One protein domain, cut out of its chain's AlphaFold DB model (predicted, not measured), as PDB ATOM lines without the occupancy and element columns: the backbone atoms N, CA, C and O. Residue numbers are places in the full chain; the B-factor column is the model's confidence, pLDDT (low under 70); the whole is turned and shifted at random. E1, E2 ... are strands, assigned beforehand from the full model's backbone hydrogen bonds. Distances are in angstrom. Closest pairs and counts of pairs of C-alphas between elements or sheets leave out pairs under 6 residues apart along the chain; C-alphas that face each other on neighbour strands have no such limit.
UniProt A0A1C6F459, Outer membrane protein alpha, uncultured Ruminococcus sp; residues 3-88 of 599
ATOM      1  N   HIS A   3      77.996 182.632 195.144       53.00
ATOM      2  CA  HIS A   3      76.757 181.850 195.128       53.00
ATOM      3  C   HIS A   3      77.121 180.378 195.368       53.00
ATOM      4  O   HIS A   3      77.769 179.754 194.530       53.00
ATOM      5  N   ALA A   4      76.710 179.838 196.521       65.50
ATOM      6  CA  ALA A   4      77.153 178.540 197.042       65.50
ATOM      7  C   ALA A   4      78.696 178.436 197.145       65.50
ATOM      8  O   ALA A   4      79.348 179.365 197.640       65.50
ATOM      9  N   ASP A   5      79.269 177.318 196.702       61.53
ATOM     10  CA  ASP A   5      80.702 177.011 196.815       61.53
ATOM     11  C   ASP A   5      81.564 177.710 195.754       61.53
ATOM     12  O   ASP A   5      82.790 177.667 195.836       61.53
ATOM     13  N   ASN A   6      80.933 178.433 194.821       64.62
ATOM     14  CA  ASN A   6      81.617 179.133 193.743       64.62
ATOM     15  C   ASN A   6      81.693 180.637 194.032       64.62
ATOM     16  O   ASN A   6      80.687 181.323 194.269       64.62
ATOM     17  N   GLY A   7      82.917 181.158 194.028       61.00
ATOM     18  CA  GLY A   7      83.215 182.534 194.387       61.00
ATOM     19  C   GLY A   7      84.316 183.110 193.519       61.00
ATOM     20  O   GLY A   7      85.456 182.662 193.579       61.00
ATOM     21  N   ILE A   8      83.983 184.152 192.764       64.31
ATOM     22  CA  ILE A   8      84.994 184.988 192.119       64.31
ATOM     23  C   ILE A   8      85.340 186.098 193.107       64.31
ATOM     24  O   ILE A   8      84.488 186.945 193.425       64.31
ATOM     25  N   ILE A   9      86.573 186.066 193.607       64.19
ATOM     26  CA  ILE A   9      87.169 187.157 194.368       64.19
ATOM     27  C   ILE A   9      88.023 187.935 193.375       64.19
ATOM     28  O   ILE A   9      88.942 187.397 192.763       64.19
ATOM     29  N   VAL A  10      87.648 189.190 193.158       68.62
ATOM     30  CA  VAL A  10      88.481 190.131 192.416       68.62
ATOM     31  C   VAL A  10      89.036 191.103 193.442       68.62
ATOM     32  O   VAL A  10      88.268 191.765 194.143       68.62
ATOM     33  N   ASN A  11      90.355 191.151 193.532       67.50
ATOM     34  CA  ASN A  11      91.126 192.033 194.396       67.50
ATOM     35  C   ASN A  11      92.281 192.644 193.584       67.50
ATOM     36  O   ASN A  11      92.508 192.255 192.438       67.50
ATOM     37  N   GLU A  12      92.978 193.638 194.144       65.31
ATOM     38  CA  GLU A  12      94.027 194.398 193.437       65.31
ATOM     39  C   GLU A  12      95.195 193.518 192.939       65.31
ATOM     40  O   GLU A  12      95.878 193.900 191.992       65.31
ATOM     41  N   ASP A  13      95.349 192.309 193.494       67.31
ATOM     42  CA  ASP A  13      96.382 191.328 193.130       67.31
ATOM     43  C   ASP A  13      95.966 190.337 192.020       67.31
ATOM     44  O   ASP A  13      96.765 189.494 191.613       67.31
ATOM     45  N   GLY A  14      94.726 190.405 191.514       60.75
ATOM     46  CA  GLY A  14      94.239 189.547 190.427       60.75
ATOM     47  C   GLY A  14      92.883 188.887 190.685       60.75
ATOM     48  O   GLY A  14      92.200 189.139 191.678       60.75
ATOM     49  N   VAL A  15      92.467 188.046 189.734       60.41
ATOM     50  CA  VAL A  15      91.209 187.290 189.789       60.41
ATOM     51  C   VAL A  15      91.489 185.919 190.397       60.41
ATOM     52  O   VAL A  15      92.124 185.082 189.761       60.41
ATOM     53  N   ALA A  16      91.000 185.677 191.610       65.06
ATOM     54  CA  ALA A  16      91.043 184.364 192.242       65.06
ATOM     55  C   ALA A  16      89.667 183.700 192.123       65.06
ATOM     56  O   ALA A  16      88.660 184.224 192.615       65.06
ATOM     57  N   VAL A  17      89.621 182.544 191.453       61.31
ATOM     58  CA  VAL A  17      88.392 181.766 191.289       61.31
ATOM     59  C   VAL A  17      88.404 180.593 192.258       61.31
ATOM     60  O   VAL A  17      89.258 179.716 192.176       61.31
ATOM     61  N   ALA A  18      87.466 180.602 193.201       65.06
ATOM     62  CA  ALA A  18      87.176 179.460 194.052       65.06
ATOM     63  C   ALA A  18      86.033 178.662 193.412       65.06
ATOM     64  O   ALA A  18      84.931 179.197 193.254       65.06
ATOM     65  N   GLY A  19      86.319 177.412 193.040       66.44
ATOM     66  CA  GLY A  19      85.406 176.526 192.311       66.44
ATOM     67  C   GLY A  19      85.750 176.401 190.824       66.44
ATOM     68  O   GLY A  19      86.723 176.986 190.350       66.44
ATOM     69  N   ASP A  20      84.960 175.623 190.088       69.69
ATOM     70  CA  ASP A  20      85.186 175.415 188.655       69.69
ATOM     71  C   ASP A  20      84.860 176.693 187.862       69.69
ATOM     72  O   ASP A  20      83.748 177.227 187.942       69.69
ATOM     73  N   PHE A  21      85.836 177.178 187.088       72.50
ATOM     74  CA  PHE A  21      85.675 178.310 186.180       72.50
ATOM     75  C   PHE A  21      85.501 177.823 184.745       72.50
ATOM     76  O   PHE A  21      86.367 177.137 184.200       72.50
ATOM     77  N   GLU A  22      84.411 178.242 184.107       74.06
ATOM     78  CA  GLU A  22      84.165 177.986 182.693       74.06
ATOM     79  C   GLU A  22      83.780 179.286 181.983       74.06
ATOM     80  O   GLU A  22      82.836 179.975 182.378       74.06
ATOM     81  N   ALA A  23      84.524 179.624 180.928       69.88
ATOM     82  CA  ALA A  23      84.274 180.793 180.096       69.88
ATOM     83  C   ALA A  23      84.035 180.389 178.637       69.88
ATOM     84  O   ALA A  23      84.707 179.513 178.093       69.88
ATOM     85  N   GLY A  24      83.087 181.070 177.985       70.00
ATOM     86  CA  GLY A  24      82.869 180.939 176.542       70.00
ATOM     87  C   GLY A  24      82.383 179.557 176.099       70.00
ATOM     88  O   GLY A  24      82.873 179.052 175.095       70.00
ATOM     89  N   ASN A  25      81.434 178.956 176.829       67.50
ATOM     90  CA  ASN A  25      80.790 177.684 176.465       67.50
ATOM     91  C   ASN A  25      81.801 176.531 176.249       67.50
ATOM     92  O   ASN A  25      81.730 175.818 175.250       67.50
ATOM     93  N   GLY A  26      82.781 176.408 177.152       67.88
ATOM     94  CA  GLY A  26      83.808 175.358 177.126       67.88
ATOM     95  C   GLY A  26      85.128 175.721 176.434       67.88
ATOM     96  O   GLY A  26      86.035 174.888 176.390       67.88
ATOM     97  N   ALA A  27      85.284 176.950 175.924       73.06
ATOM     98  CA  ALA A  27      86.503 177.373 175.225       73.06
ATOM     99  C   ALA A  27      87.750 177.385 176.128       73.06
ATOM    100  O   ALA A  27      88.833 176.987 175.688       73.06
ATOM    101  N   VAL A  28      87.588 177.829 177.381       77.69
ATOM    102  CA  VAL A  28      88.605 177.746 178.437       77.69
ATOM    103  C   VAL A  28      87.934 177.311 179.729       77.69
ATOM    104  O   VAL A  28      86.961 177.928 180.179       77.69
ATOM    105  N   LYS A  29      88.487 176.260 180.330       79.19
ATOM    106  CA  LYS A  29      88.038 175.719 181.606       79.19
ATOM    107  C   LYS A  29      89.226 175.526 182.533       79.19
ATOM    108  O   LYS A  29      90.237 174.952 182.134       79.19
ATOM    109  N   ILE A  30      89.073 175.991 183.768       79.44
ATOM    110  CA  ILE A  30      90.005 175.722 184.861       79.44
ATOM    111  C   ILE A  30      89.194 175.065 185.969       79.44
ATOM    112  O   ILE A  30      88.228 175.650 186.462       79.44
ATOM    113  N   ASN A  31      89.542 173.828 186.308       77.50
ATOM    114  CA  ASN A  31      88.881 173.127 187.402       77.50
ATOM    115  C   ASN A  31      89.540 173.454 188.750       77.50
ATOM    116  O   ASN A  31      90.631 174.025 188.817       77.50
ATOM    117  N   LYS A  32      88.880 173.055 189.837       72.12
ATOM    118  CA  LYS A  32      89.396 173.202 191.210       72.12
ATOM    119  C   LYS A  32      90.786 172.582 191.452       72.12
ATOM    120  O   LYS A  32      91.437 172.951 192.423       72.12
ATOM    121  N   ASP A  33      91.212 171.646 190.604       75.81
ATOM    122  CA  ASP A  33      92.481 170.919 190.720       75.81
ATOM    123  C   ASP A  33      93.618 171.615 189.938       75.81
ATOM    124  O   ASP A  33      94.718 171.083 189.823       75.81
ATOM    125  N   GLY A  34      93.372 172.824 189.413       77.44
ATOM    126  CA  GLY A  34      94.355 173.623 188.679       77.44
ATOM    127  C   GLY A  34      94.566 173.178 187.233       77.44
ATOM    128  O   GLY A  34      95.412 173.744 186.543       77.44
ATOM    129  N   GLU A  35      93.799 172.199 186.744       81.50
ATOM    130  CA  GLU A  35      93.931 171.743 185.368       81.50
ATOM    131  C   GLU A  35      93.343 172.766 184.406       81.50
ATOM    132  O   GLU A  35      92.157 173.114 184.478       81.50
ATOM    133  N   LEU A  36      94.176 173.190 183.458       84.38
ATOM    134  CA  LEU A  36      93.773 174.069 182.379       84.38
ATOM    135  C   LEU A  36      93.423 173.233 181.156       84.38
ATOM    136  O   LEU A  36      94.260 172.518 180.604       84.38
ATOM    137  N   TRP A  37      92.187 173.388 180.701       85.69
ATOM    138  CA  TRP A  37      91.694 172.828 179.455       85.69
ATOM    139  C   TRP A  37      91.366 173.969 178.493       85.69
ATOM    140  O   TRP A  37      90.657 174.917 178.847       85.69
ATOM    141  N   ALA A  38      91.872 173.881 177.264       79.50
ATOM    142  CA  ALA A  38      91.644 174.870 176.216       79.50
ATOM    143  C   ALA A  38      91.283 174.205 174.880       79.50
ATOM    144  O   ALA A  38      91.595 173.038 174.629       79.50
ATOM    145  N   GLY A  39      90.604 174.959 174.010       79.00
ATOM    146  CA  GLY A  39      90.283 174.519 172.648       79.00
ATOM    147  C   GLY A  39      89.291 173.354 172.603       79.00
ATOM    148  O   GLY A  39      89.521 172.396 171.869       79.00
ATOM    149  N   ASN A  40      88.221 173.417 173.409       73.44
ATOM    150  CA  ASN A  40      87.217 172.353 173.568       73.44
ATOM    151  C   ASN A  40      87.815 170.988 173.957       73.44
ATOM    152  O   ASN A  40      87.297 169.941 173.582       73.44
ATOM    153  N   GLY A  41      88.912 171.010 174.711       76.69
ATOM    154  CA  GLY A  41      89.530 169.820 175.286       76.69
ATOM    155  C   GLY A  41      90.725 169.250 174.521       76.69
ATOM    156  O   GLY A  41      91.286 168.248 174.948       76.69
ATOM    157  N   ASN A  42      91.146 169.896 173.432       82.50
ATOM    158  CA  ASN A  42      92.293 169.469 172.625       82.50
ATOM    159  C   ASN A  42      93.652 169.770 173.272       82.50
ATOM    160  O   ASN A  42      94.657 169.156 172.918       82.50
ATOM    161  N   PHE A  43      93.702 170.723 174.198       87.69
ATOM    162  CA  PHE A  43      94.909 171.049 174.943       87.69
ATOM    163  C   PHE A  43      94.620 170.980 176.436       87.69
ATOM    164  O   PHE A  43      93.659 171.593 176.914       87.69
ATOM    165  N   ARG A  44      95.466 170.241 177.153       89.31
ATOM    166  CA  ARG A  44      95.381 170.054 178.596       89.31
ATOM    167  C   ARG A  44      96.757 170.242 179.218       89.31
ATOM    168  O   ARG A  44      97.724 169.614 178.791       89.31
ATOM    169  N   VAL A  45      96.797 171.057 180.263       86.88
ATOM    170  CA  VAL A  45      97.916 171.115 181.206       86.88
ATOM    171  C   VAL A  45      97.388 170.644 182.550       86.88
ATOM    172  O   VAL A  45      96.396 171.185 183.050       86.88
ATOM    173  N   THR A  46      97.994 169.592 183.092       85.81
ATOM    174  CA  THR A  46      97.633 169.081 184.420       85.81
ATOM    175  C   THR A  46      98.172 170.018 185.505       85.81
ATOM    176  O   THR A  46      99.056 170.834 185.241       85.81
ATOM    177  N   GLY A  47      97.661 169.911 186.736       78.19
ATOM    178  CA  GLY A  47      98.172 170.703 187.867       78.19
ATOM    179  C   GLY A  47      99.676 170.511 188.131       78.19
ATOM    180  O   GLY A  47     100.314 171.413 188.669       78.19
ATOM    181  N   ASP A  48     100.238 169.383 187.682       80.56
ATOM    182  CA  ASP A  48     101.643 168.998 187.865       80.56
ATOM    183  C   ASP A  48     102.554 169.416 186.691       80.56
ATOM    184  O   ASP A  48     103.760 169.198 186.733       80.56
ATOM    185  N   GLY A  49     102.006 170.062 185.653       84.12
ATOM    186  CA  GLY A  49     102.778 170.622 184.538       84.12
ATOM    187  C   GLY A  49     102.930 169.718 183.311       84.12
ATOM    188  O   GLY A  49     103.487 170.176 182.313       84.12
ATOM    189  N   ASP A  50     102.394 168.491 183.332       87.44
ATOM    190  CA  ASP A  50     102.374 167.640 182.140       87.44
ATOM    191  C   ASP A  50     101.550 168.294 181.032       87.44
ATOM    192  O   ASP A  50     100.425 168.775 181.244       87.44
ATOM    193  N   VAL A  51     102.097 168.249 179.820       91.06
ATOM    194  CA  VAL A  51     101.477 168.857 178.649       91.06
ATOM    195  C   VAL A  51     100.967 167.772 177.723       91.06
ATOM    196  O   VAL A  51     101.734 166.966 177.193       91.06
ATOM    197  N   TYR A  52      99.663 167.822 177.468       89.50
ATOM    198  CA  TYR A  52      98.998 166.983 176.487       89.50
ATOM    199  C   TYR A  52      98.348 167.875 175.437       89.50
ATOM    200  O   TYR A  52      97.456 168.676 175.725       89.50
ATOM    201  N   SER A  53      98.792 167.720 174.195       90.94
ATOM    202  CA  SER A  53      98.175 168.369 173.047       90.94
ATOM    203  C   SER A  53      97.731 167.312 172.060       90.94
ATOM    204  O   SER A  53      98.552 166.590 171.497       90.94
ATOM    205  N   GLN A  54      96.432 167.272 171.797       86.50
ATOM    206  CA  GLN A  54      95.850 166.453 170.755       86.50
ATOM    207  C   GLN A  54      95.226 167.358 169.699       86.50
ATOM    208  O   GLN A  54      94.211 168.010 169.926       86.50
ATOM    209  N   ASN A  55      95.822 167.377 168.510       83.50
ATOM    210  CA  ASN A  55      95.221 168.030 167.356       83.50
ATOM    211  C   ASN A  55      95.055 167.023 166.225       83.50
ATOM    212  O   ASN A  55      96.001 166.661 165.516       83.50
ATOM    213  N   GLY A  56      93.822 166.536 166.102       81.00
ATOM    214  CA  GLY A  56      93.490 165.455 165.192       81.00
ATOM    215  C   GLY A  56      94.331 164.216 165.499       81.00
ATOM    216  O   GLY A  56      94.154 163.576 166.533       81.00
ATOM    217  N   LYS A  57      95.240 163.875 164.579       81.38
ATOM    218  CA  LYS A  57      96.114 162.696 164.679       81.38
ATOM    219  C   LYS A  57      97.432 162.978 165.389       81.38
ATOM    220  O   LYS A  57      98.100 162.034 165.778       81.38
ATOM    221  N   SER A  58      97.812 164.238 165.551       87.94
ATOM    222  CA  SER A  58      99.052 164.578 166.237       87.94
ATOM    223  C   SER A  58      98.788 164.594 167.728       87.94
ATOM    224  O   SER A  58      97.945 165.360 168.202       87.94
ATOM    225  N   GLN A  59      99.508 163.751 168.445       88.94
ATOM    226  CA  GLN A  59      99.580 163.774 169.886       88.94
ATOM    227  C   GLN A  59     100.980 164.209 170.271       88.94
ATOM    228  O   GLN A  59     101.986 163.718 169.756       88.94
ATOM    229  N   PHE A  60     101.025 165.179 171.159       90.31
ATOM    230  CA  PHE A  60     102.248 165.599 171.791       90.31
ATOM    231  C   PHE A  60     102.067 165.440 173.285       90.31
ATOM    232  O   PHE A  60     101.140 166.014 173.862       90.31
ATOM    233  N   GLN A  61     102.941 164.627 173.862       92.06
ATOM    234  CA  GLN A  61     103.001 164.381 175.285       92.06
ATOM    235  C   GLN A  61     104.394 164.741 175.771       92.06
ATOM    236  O   GLN A  61     105.401 164.244 175.256       92.06
ATOM    237  N   VAL A  62     104.420 165.591 176.789       90.94
ATOM    238  CA  VAL A  62     105.619 165.863 177.568       90.94
ATOM    239  C   VAL A  62     105.296 165.590 179.021       90.94
ATOM    240  O   VAL A  62     104.360 166.172 179.570       90.94
ATOM    241  N   THR A  63     106.088 164.691 179.590       89.38
ATOM    242  CA  THR A  63     106.159 164.387 181.024       89.38
ATOM    243  C   THR A  63     107.624 164.473 181.451       89.38
ATOM    244  O   THR A  63     108.498 164.636 180.595       89.38
ATOM    245  N   ASP A  64     107.917 164.287 182.735       88.25
ATOM    246  CA  ASP A  64     109.286 164.356 183.268       88.25
ATOM    247  C   ASP A  64     110.297 163.434 182.552       88.25
ATOM    248  O   ASP A  64     111.442 163.831 182.343       88.25
ATOM    249  N   ASN A  65     109.874 162.236 182.117       87.38
ATOM    250  CA  ASN A  65     110.767 161.198 181.567       87.38
ATOM    251  C   ASN A  65     110.465 160.810 180.114       87.38
ATOM    252  O   ASN A  65     111.032 159.850 179.585       87.38
ATOM    253  N   LEU A  66     109.536 161.512 179.475       88.00
ATOM    254  CA  LEU A  66     109.098 161.174 178.131       88.00
ATOM    255  C   LEU A  66     108.804 162.434 177.339       88.00
ATOM    256  O   LEU A  66     107.894 163.198 177.670       88.00
ATOM    257  N   VAL A  67     109.523 162.565 176.226       92.06
ATOM    258  CA  VAL A  67     109.091 163.393 175.105       92.06
ATOM    259  C   VAL A  67     108.603 162.449 174.023       92.06
ATOM    260  O   VAL A  67     109.389 161.736 173.394       92.06
ATOM    261  N   ALA A  68     107.290 162.439 173.822       89.88
ATOM    262  CA  ALA A  68     106.655 161.658 172.779       89.88
ATOM    263  C   ALA A  68     105.990 162.601 171.783       89.88
ATOM    264  O   ALA A  68     105.035 163.323 172.089       89.88
ATOM    265  N   MET A  69     106.502 162.569 170.558       91.94
ATOM    266  CA  MET A  69     105.807 163.117 169.406       91.94
ATOM    267  C   MET A  69     105.211 161.950 168.651       91.94
ATOM    268  O   MET A  69     105.941 161.123 168.106       91.94
ATOM    269  N   GLN A  70     103.890 161.890 168.610       87.62
ATOM    270  CA  GLN A  70     103.182 160.841 167.910       87.62
ATOM    271  C   GLN A  70     102.308 161.467 166.826       87.62
ATOM    272  O   GLN A  70     101.496 162.354 167.077       87.62
ATOM    273  N   TYR A  71     102.472 161.008 165.592       83.75
ATOM    274  CA  TYR A  71     101.604 161.371 164.485       83.75
ATOM    275  C   TYR A  71     100.791 160.147 164.066       83.75
ATOM    276  O   TYR A  71     101.255 159.246 163.360       83.75
ATOM    277  N   GLY A  72      99.544 160.127 164.522       73.88
ATOM    278  CA  GLY A  72      98.630 159.006 164.389       73.88
ATOM    279  C   GLY A  72      98.968 157.903 165.381       73.88
ATOM    280  O   GLY A  72      99.290 158.176 166.524       73.88
ATOM    281  N   THR A  73      98.864 156.648 164.952       74.69
ATOM    282  CA  THR A  73      99.090 155.478 165.814       74.69
ATOM    283  C   THR A  73     100.499 154.901 165.703       74.69
ATOM    284  O   THR A  73     101.012 154.399 166.694       74.69
ATOM    285  N   ASN A  74     101.149 155.009 164.538       79.50
ATOM    286  CA  ASN A  74     102.329 154.192 164.209       79.50
ATOM    287  C   ASN A  74     103.606 154.989 163.950       79.50
ATOM    288  O   ASN A  74     104.665 154.387 163.821       79.50
ATOM    289  N   ASN A  75     103.521 156.315 163.846       84.06
ATOM    290  CA  ASN A  75     104.707 157.150 163.723       84.06
ATOM    291  C   ASN A  75     104.918 157.836 165.049       84.06
ATOM    292  O   ASN A  75     104.129 158.706 165.429       84.06
ATOM    293  N   TYR A  76     105.958 157.423 165.746       87.00
ATOM    294  CA  TYR A  76     106.357 158.093 166.956       87.00
ATOM    295  C   TYR A  76     107.857 158.235 166.983       87.00
ATOM    296  O   TYR A  76     108.609 157.383 166.508       87.00
ATOM    297  N   VAL A  77     108.258 159.337 167.584       89.31
ATOM    298  CA  VAL A  77     109.584 159.468 168.140       89.31
ATOM    299  C   VAL A  77     109.371 159.567 169.633       89.31
ATOM    300  O   VAL A  77     108.714 160.494 170.116       89.31
ATOM    301  N   MET A  78     109.866 158.557 170.335       89.12
ATOM    302  CA  MET A  78     109.908 158.536 171.785       89.12
ATOM    303  C   MET A  78     111.357 158.645 172.200       89.12
ATOM    304  O   MET A  78     112.210 157.874 171.751       89.12
ATOM    305  N   VAL A  79     111.608 159.629 173.047       89.88
ATOM    306  CA  VAL A  79     112.886 159.782 173.721       89.88
ATOM    307  C   VAL A  79     112.628 159.565 175.203       89.88
ATOM    308  O   VAL A  79     111.833 160.291 175.806       89.88
ATOM    309  N   ASN A  80     113.273 158.538 175.747       87.44
ATOM    310  CA  ASN A  80     113.265 158.183 177.162       87.44
ATOM    311  C   ASN A  80     114.705 157.882 177.626       87.44
ATOM    312  O   ASN A  80     115.663 158.067 176.871       87.44
ATOM    313  N   GLU A  81     114.865 157.420 178.866       85.06
ATOM    314  CA  GLU A  81     116.179 157.069 179.422       85.06
ATOM    315  C   GLU A  81     116.883 155.914 178.674       85.06
ATOM    316  O   GLU A  81     118.112 155.855 178.687       85.06
ATOM    317  N   ASP A  82     116.139 155.050 177.966       80.00
ATOM    318  CA  ASP A  82     116.663 153.895 177.212       80.00
ATOM    319  C   ASP A  82     117.117 154.247 175.780       80.00
ATOM    320  O   ASP A  82     117.700 153.416 175.080       80.00
ATOM    321  N   GLY A  83     116.874 155.482 175.331       81.12
ATOM    322  CA  GLY A  83     117.340 155.997 174.047       81.12
ATOM    323  C   GLY A  83     116.220 156.457 173.119       81.12
ATOM    324  O   GLY A  83     115.157 156.914 173.542       81.12
ATOM    325  N   VAL A  84     116.499 156.412 171.814       84.19
ATOM    326  CA  VAL A  84     115.592 156.930 170.785       84.19
ATOM    327  C   VAL A  84     114.861 155.770 170.130       84.19
ATOM    328  O   VAL A  84     115.443 155.009 169.360       84.19
ATOM    329  N   SER A  85     113.563 155.672 170.397       85.38
ATOM    330  CA  SER A  85     112.679 154.761 169.679       85.38
ATOM    331  C   SER A  85     111.998 155.514 168.544       85.38
ATOM    332  O   SER A  85     111.207 156.434 168.776       85.38
ATOM    333  N   ILE A  86     112.322 155.126 167.310       85.25
ATOM    334  CA  ILE A  86     111.704 155.659 166.097       85.25
ATOM    335  C   ILE A  86     110.845 154.558 165.499       85.25
ATOM    336  O   ILE A  86     111.350 153.525 165.070       85.25
ATOM    337  N   SER A  87     109.545 154.805 165.448       84.19
ATOM    338  CA  SER A  87     108.635 154.004 164.644       84.19
ATOM    339  C   SER A  87     108.303 154.783 163.379       84.19
ATOM    340  O   SER A  87     107.792 155.901 163.459       84.19
ATOM    341  N   GLY A  88     108.632 154.201 162.224       77.00
ATOM    342  CA  GLY A  88     108.473 154.807 160.900       77.00
ATOM    343  C   GLY A  88     109.770 154.815 160.086       77.00
ATOM    344  O   GLY A  88     110.798 154.295 160.515       77.00
TER     345      GLY A  88
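Overview. This is residues 3 to 88 of the 599 residues of the protein "Outer membrane protein alpha" of uncultured Ruminococcus sp (UniProt A0A1C6F459). The domain is one long, single-layer ribbon of nine antiparallel strands, E3 to E11, laid side by side in chain order with both faces bare, and a separate two-strand hairpin, E1 and E2, turned crosswise at the E3 end. The row of strands makes the longest axis, and the tip of the first hairpin, residues 10 to 15, sticks out. The printed part has 86 residues, with no named helix and eleven named strands, E1 to E11 in order; the class is all strand. The large sheet has the order E3, E4, E5, E6, E7, E8, E9, E10, E11. The whole is loose, with a radius of gyration of the C-alphas of 17.3 A, and spans 53 by 27 by 21 A, only just a rod.

Along the chain. E1, residues 6 to 11, begins with C-alpha 6 at (81.617, 179.133, 193.743) and is 16.0 A long. E2 is residues 14 to 18, 12.8 A. Four strands of three residues follow: E3, residues 21 to 23; E4, residues 28 to 30; E5, residues 36 to 38; and E6, residues 43 to 45, with C-alpha 43 at (94.909, 171.049, 174.943). The longer strands come next: E7, residues 51 to 55, 12.9 A; E8, residues 58 to 63, 16.4 A; E9, residues 66 to 71, 15.6 A; E10, residues 75 to 80, 16.0 A; and E11, residues 83 to 87, 13.0 A, ending with C-alpha 87 at (108.635, 154.004, 164.644).

Arrangement. E3 to E11 form a meander, each strand the antiparallel neighbour of the one before, and each successive pair is a hairpin. The edge strands are E3 and E11. In E3 and E4, N 21 and O 30 are 2.9 A apart, within hydrogen-bond range. Further pairs within that range are N 37 and O 29 of E5 and E4, 2.9 A; N 38 and O 43 of E5 and E6, 2.9 A; N 44 and O 52 of E6 and E7, 2.9 A; N 53 and O 60 of E7 and E8, 2.9 A; N 59 and O 70 of E8 and E9, 2.8 A; N 71 and O 75 of E9 and E10, 2.8 A; and N 85 and O 78 of E11 and E10, 2.9 A. From edge to edge the strands' lines turn by 42 degrees. E1 and E2 are an antiparallel hairpin at 164 degrees, with N 7 and O 18 2.9 A apart. E2 and E3 meet only through their link, and E1 and E3 are apart.

Size, cuts and confidence. The two C-alphas farthest apart, those of His 3 and Gly 88, are 53.9 A apart. The printed part has no cut, and its links between strands are tight. The mean pLDDT of the printed part is 78.8; it is under 70 at residues 3 to 20, residue 23 and residues 25 to 26.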